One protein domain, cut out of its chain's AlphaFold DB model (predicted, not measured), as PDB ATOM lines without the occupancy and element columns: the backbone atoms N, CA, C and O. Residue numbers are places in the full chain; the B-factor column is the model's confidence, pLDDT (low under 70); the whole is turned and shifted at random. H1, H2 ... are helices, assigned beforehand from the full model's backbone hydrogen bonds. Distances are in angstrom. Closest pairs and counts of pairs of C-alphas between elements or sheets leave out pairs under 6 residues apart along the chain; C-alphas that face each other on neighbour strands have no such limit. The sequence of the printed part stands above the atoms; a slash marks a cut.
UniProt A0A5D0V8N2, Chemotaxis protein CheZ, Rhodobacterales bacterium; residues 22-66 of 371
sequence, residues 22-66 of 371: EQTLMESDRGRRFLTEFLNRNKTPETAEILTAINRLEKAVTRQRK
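Overview. This is residues 22 to 66 of the 371 residues of the protein "Chemotaxis protein CheZ" of Rhodobacterales bacterium (UniProt A0A5D0V8N2). The longest helix, H3, is one arm of a wide, open V; H2 is the other, and short H1 makes a corner at the end of H2 away from H3. The 45 printed residues hold three named helices, H1, H2, H3 along the chain, and no named strand: all helix. The whole is extended, with a radius of gyration of the C-alphas of 15.7 A, and flat, spanning 43 by 24 by 12 A.

Along the chain. H3, residues 45 to 64, measures 28.8 A and ends at C-alpha 64 (19.967, -1.243, 39.880). H2, residues 29 to 41, measures 18.4 A. H1, residues 22 to 27, begins at C-alpha 22 (-18.817, 8.181, 36.983) and measures 8.7 A.

Arrangement. H3 is apart from H2 and H1; residues 49 to 66 stand free. H2, with residues 31 to 35 alone, and H1 touch only at the corner, at a steep tilt of 47 degrees, opposite ways; their closest C-alphas, of Leu 25 and Gly 31, are 4.3 A apart. In H1, H2 and H3 every O i to N i+4 pair is within hydrogen-bond range.

Size, cuts and confidence. The C-alphas farthest apart, of Thr 24 and Lys 66, are 44.4 A apart. The printed part has no cut; both links are tight. Residues 63 to 66 are under pLDDT 70.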
ATOM      1  N   GLU A  22     -19.986   9.022  37.227       82.88
ATOM      2  CA  GLU A  22     -18.817   8.181  36.983       82.88
ATOM      3  C   GLU A  22     -19.195   6.698  37.013       82.88
ATOM      4  O   GLU A  22     -18.867   5.959  36.082       82.88
ATOM      5  N   GLN A  23     -19.947   6.270  38.030       87.88
ATOM      6  CA  GLN A  23     -20.391   4.887  38.162       87.88
ATOM      7  C   GLN A  23     -21.256   4.456  36.969       87.88
ATOM      8  O   GLN A  23     -20.996   3.421  36.354       87.88
ATOM      9  N   THR A  24     -22.237   5.272  36.581       88.44
ATOM     10  CA  THR A  24     -23.111   4.968  35.432       88.44
ATOM     11  C   THR A  24     -22.351   4.939  34.099       88.44
ATOM     12  O   THR A  24     -22.628   4.097  33.240       88.44
ATOM     13  N   LEU A  25     -21.347   5.805  33.917       87.56
ATOM     14  CA  LEU A  25     -20.460   5.780  32.748       87.56
ATOM     15  C   LEU A  25     -19.541   4.553  32.752       87.56
ATOM     16  O   LEU A  25     -19.306   3.963  31.696       87.56
ATOM     17  N   MET A  26     -19.043   4.135  33.913       86.56
ATOM     18  CA  MET A  26     -18.219   2.937  34.048       86.56
ATOM     19  C   MET A  26     -19.010   1.651  33.807       86.56
ATOM     20  O   MET A  26     -18.444   0.689  33.301       86.56
ATOM     21  N   GLU A  27     -20.307   1.603  34.103       90.62
ATOM     22  CA  GLU A  27     -21.143   0.425  33.839       90.62
ATOM     23  C   GLU A  27     -21.331   0.157  32.331       90.62
ATOM     24  O   GLU A  27     -21.409  -1.000  31.916       90.62
ATOM     25  N   SER A  28     -21.314   1.200  31.490       92.31
ATOM     26  CA  SER A  28     -21.443   1.081  30.031       92.31
ATOM     27  C   SER A  28     -20.094   0.944  29.314       92.31
ATOM     28  O   SER A  28     -19.195   1.765  29.491       92.31
ATOM     29  N   ASP A  29     -19.971   0.000  28.374       85.75
ATOM     30  CA  ASP A  29     -18.776  -0.138  27.516       85.75
ATOM     31  C   ASP A  29     -18.436   1.145  26.741       85.75
ATOM     32  O   ASP A  29     -17.266   1.482  26.527       85.75
ATOM     33  N   ARG A  30     -19.463   1.901  26.331       87.19
ATOM     34  CA  ARG A  30     -19.287   3.187  25.646       87.19
ATOM     35  C   ARG A  30     -18.786   4.267  26.602       87.19
ATOM     36  O   ARG A  30     -17.982   5.099  26.184       87.19
ATOM     37  N   GLY A  31     -19.228   4.243  27.857       87.12
ATOM     38  CA  GLY A  31     -18.798   5.191  28.879       87.12
ATOM     39  C   GLY A  31     -17.356   4.944  29.331       87.12
ATOM     40  O   GLY A  31     -16.579   5.892  29.355       87.12
ATOM     41  N   ARG A  32     -16.919   3.687  29.511       87.81
ATOM     42  CA  ARG A  32     -15.497   3.359  29.774       87.81
ATOM     43  C   ARG A  32     -14.566   3.845  28.662       87.81
ATOM     44  O   ARG A  32     -13.514   4.431  28.927       87.81
ATOM     45  N   ARG A  33     -14.952   3.626  27.398       87.12
ATOM     46  CA  ARG A  33     -14.192   4.118  26.234       87.12
ATOM     47  C   ARG A  33     -14.169   5.641  26.180       87.12
ATOM     48  O   ARG A  33     -13.116   6.211  25.914       87.12
ATOM     49  N   PHE A  34     -15.298   6.292  26.465       87.81
ATOM     50  CA  PHE A  34     -15.372   7.747  26.555       87.81
ATOM     51  C   PHE A  34     -14.466   8.295  27.661       87.81
ATOM     52  O   PHE A  34     -13.701   9.205  27.379       87.81
ATOM     53  N   LEU A  35     -14.483   7.725  28.868       86.25
ATOM     54  CA  LEU A  35     -13.616   8.145  29.975       86.25
ATOM     55  C   LEU A  35     -12.134   7.954  29.637       86.25
ATOM     56  O   LEU A  35     -11.327   8.843  29.880       86.25
ATOM     57  N   THR A  36     -11.781   6.839  28.996       84.69
ATOM     58  CA  THR A  36     -10.402   6.581  28.546       84.69
ATOM     59  C   THR A  36      -9.944   7.624  27.520       84.69
ATOM     60  O   THR A  36      -8.850   8.173  27.629       84.69
ATOM     61  N   GLU A  37     -10.792   7.942  26.539       80.56
ATOM     62  CA  GLU A  37     -10.529   8.986  25.540       80.56
ATOM     63  C   GLU A  37     -10.520  10.394  26.147       80.56
ATOM     64  O   GLU A  37      -9.670  11.204  25.791       80.56
ATOM     65  N   PHE A  38     -11.426  10.691  27.077       81.69
ATOM     66  CA  PHE A  38     -11.511  11.971  27.775       81.69
ATOM     67  C   PHE A  38     -10.257  12.214  28.612       81.69
ATOM     68  O   PHE A  38      -9.656  13.281  28.512       81.69
ATOM     69  N   LEU A  39      -9.805  11.204  29.362       80.94
ATOM     70  CA  LEU A  39      -8.540  11.257  30.084       80.94
ATOM     71  C   LEU A  39      -7.371  11.428  29.123       80.94
ATOM     72  O   LEU A  39      -6.515  12.247  29.405       80.94
ATOM     73  N   ASN A  40      -7.335  10.718  27.989       77.69
ATOM     74  CA  ASN A  40      -6.265  10.850  26.995       77.69
ATOM     75  C   ASN A  40      -6.217  12.228  26.317       77.69
ATOM     76  O   ASN A  40      -5.126  12.711  26.031       77.69
ATOM     77  N   ARG A  41      -7.366  12.864  26.071       77.88
ATOM     78  CA  ARG A  41      -7.459  14.188  25.430       77.88
ATOM     79  C   ARG A  41      -7.228  15.343  26.396       77.88
ATOM     80  O   ARG A  41      -6.744  16.382  25.968       77.88
ATOM     81  N   ASN A  42      -7.551  15.151  27.674       76.19
ATOM     82  CA  ASN A  42      -7.367  16.149  28.726       76.19
ATOM     83  C   ASN A  42      -6.103  15.919  29.569       76.19
ATOM     84  O   ASN A  42      -5.960  16.538  30.622       76.19
ATOM     85  N   LYS A  43      -5.166  15.058  29.132       77.62
ATOM     86  CA  LYS A  43      -3.837  14.998  29.762       77.62
ATOM     87  C   LYS A  43      -3.150  16.333  29.532       77.62
ATOM     88  O   LYS A  43      -2.844  16.684  28.393       77.62
ATOM     89  N   THR A  44      -2.892  17.061  30.609       81.19
ATOM     90  CA  THR A  44      -2.035  18.240  30.533       81.19
ATOM     91  C   THR A  44      -0.594  17.793  30.238       81.19
ATOM     92  O   THR A  44      -0.216  16.668  30.605       81.19
ATOM     93  N   PRO A  45       0.220  18.616  29.557       77.31
ATOM     94  CA  PRO A  45       1.607  18.266  29.241       77.31
ATOM     95  C   PRO A  45       2.424  17.915  30.497       77.31
ATOM     96  O   PRO A  45       3.195  16.959  30.475       77.31
ATOM     97  N   GLU A  46       2.157  18.571  31.626       77.25
ATOM     98  CA  GLU A  46       2.807  18.313  32.917       77.25
ATOM     99  C   GLU A  46       2.529  16.887  33.422       77.25
ATOM    100  O   GLU A  46       3.408  16.212  33.955       77.25
ATOM    101  N   THR A  47       1.312  16.377  33.203       83.31
ATOM    102  CA  THR A  47       0.942  15.012  33.605       83.31
ATOM    103  C   THR A  47       1.687  13.967  32.763       83.31
ATOM    104  O   THR A  47       2.080  12.911  33.268       83.31
ATOM    105  N   ALA A  48       1.929  14.254  31.480       82.81
ATOM    106  CA  ALA A  48       2.700  13.380  30.596       82.81
ATOM    107  C   ALA A  48       4.196  13.360  30.961       82.81
ATOM    108  O   ALA A  48       4.829  12.297  30.930       82.81
ATOM    109  N   GLU A  49       4.752  14.505  31.358       86.81
ATOM    110  CA  GLU A  49       6.129  14.611  31.849       86.81
ATOM    111  C   GLU A  49       6.336  13.798  33.130       86.81
ATOM    112  O   GLU A  49       7.287  13.017  33.213       86.81
ATOM    113  N   ILE A  50       5.402  13.879  34.084       88.38
ATOM    114  CA  ILE A  50       5.453  13.106  35.333       88.38
ATOM    115  C   ILE A  50       5.401  11.598  35.055       88.38
ATOM    116  O   ILE A  50       6.223  10.846  35.578       88.38
ATOM    117  N   LEU A  51       4.492  11.133  34.192       86.81
ATOM    118  CA  LEU A  51       4.415   9.709  33.831       86.81
ATOM    119  C   LEU A  51       5.687   9.216  33.131       86.81
ATOM    120  O   LEU A  51       6.119   8.078  33.338       86.81
ATOM    121  N   THR A  52       6.314  10.071  32.324       90.00
ATOM    122  CA  THR A  52       7.588   9.761  31.667       90.00
ATOM    123  C   THR A  52       8.727   9.687  32.687       90.00
ATOM    124  O   THR A  52       9.546   8.766  32.631       90.00
ATOM    125  N   ALA A  53       8.755  10.605  33.657       90.62
ATOM    126  CA  ALA A  53       9.720  10.603  34.750       90.62
ATOM    127  C   ALA A  53       9.575   9.358  35.640       90.62
ATOM    128  O   ALA A  53      10.580   8.719  35.952       90.62
ATOM    129  N   ILE A  54       8.343   8.952  35.970       91.75
ATOM    130  CA  ILE A  54       8.060   7.732  36.739       91.75
ATOM    131  C   ILE A  54       8.549   6.493  35.986       91.75
ATOM    132  O   ILE A  54       9.287   5.696  36.554       91.75
ATOM    133  N   ASN A  55       8.234   6.364  34.695       90.44
ATOM    134  CA  ASN A  55       8.718   5.244  33.879       90.44
ATOM    135  C   ASN A  55      10.252   5.203  33.792       90.44
ATOM    136  O   ASN A  55      10.864   4.132  33.755       90.44
ATOM    137  N   ARG A  56      10.908   6.368  33.737       89.06
ATOM    138  CA  ARG A  56      12.373   6.453  33.741       89.06
ATOM    139  C   ARG A  56      12.950   6.021  35.088       89.06
ATOM    140  O   ARG A  56      13.950   5.303  35.104       89.06
ATOM    141  N   LEU A  57      12.319   6.424  36.188       87.94
ATOM    142  CA  LEU A  57      12.712   6.050  37.542       87.94
ATOM    143  C   LEU A  57      12.500   4.550  37.776       87.94
ATOM    144  O   LEU A  57      13.414   3.881  38.244       87.94
ATOM    145  N   GLU A  58      11.367   3.992  37.352       87.38
ATOM    146  CA  GLU A  58      11.087   2.553  37.402       87.38
ATOM    147  C   GLU A  58      12.161   1.749  36.659       87.38
ATOM    148  O   GLU A  58      12.728   0.798  37.204       87.38
ATOM    149  N   LYS A  59      12.522   2.167  35.439       84.69
ATOM    150  CA  LYS A  59      13.596   1.527  34.664       84.69
ATOM    151  C   LYS A  59      14.959   1.640  35.346       84.69
ATOM    152  O   LYS A  59      15.729   0.681  35.306       84.69
ATOM    153  N   ALA A  60      15.271   2.784  35.955       84.00
ATOM    154  CA  ALA A  60      16.530   2.990  36.667       84.00
ATOM    155  C   ALA A  60      16.620   2.115  37.930       84.00
ATOM    156  O   ALA A  60      17.608   1.403  38.113       84.00
ATOM    157  N   VAL A  61      15.558   2.088  38.739       81.38
ATOM    158  CA  VAL A  61      15.467   1.288  39.971       81.38
ATOM    159  C   VAL A  61      15.495  -0.210  39.662       81.38
ATOM    160  O   VAL A  61      16.194  -0.967  40.331       81.38
ATOM    161  N   THR A  62      14.803  -0.651  38.611       77.44
ATOM    162  CA  THR A  62      14.792  -2.067  38.205       77.44
ATOM    163  C   THR A  62      16.153  -2.511  37.664       77.44
ATOM    164  O   THR A  62      16.584  -3.632  37.922       77.44
ATOM    165  N   ARG A  63      16.880  -1.626  36.965       69.38
ATOM    166  CA  ARG A  63      18.245  -1.901  36.490       69.38
ATOM    167  C   ARG A  63      19.247  -2.009  37.644       69.38
ATOM    168  O   ARG A  63      20.093  -2.893  37.603       69.38
ATOM    169  N   GLN A  64      19.134  -1.161  38.669       61.97
ATOM    170  CA  GLN A  64      19.967  -1.243  39.880       61.97
ATOM    171  C   GLN A  64      19.678  -2.489  40.728       61.97
ATOM    172  O   GLN A  64      20.569  -2.978  41.412       61.97
ATOM    173  N   ARG A  65      18.456  -3.033  40.668       60.28
ATOM    174  CA  ARG A  65      18.058  -4.251  41.394       60.28
ATOM    175  C   ARG A  65      18.392  -5.564  40.693       60.28
ATOM    176  O   ARG A  65      18.049  -6.616  41.230       60.28
ATOM    177  N   LYS A  66      19.038  -5.548  39.524       65.88
ATOM    178  CA  LYS A  66      19.518  -6.783  38.896       65.88
ATOM    179  C   LYS A  66      20.727  -7.281  39.695       65.88
ATOM    180  O   LYS A  66      21.860  -6.921  39.398       65.88
TER     181      LYS A  66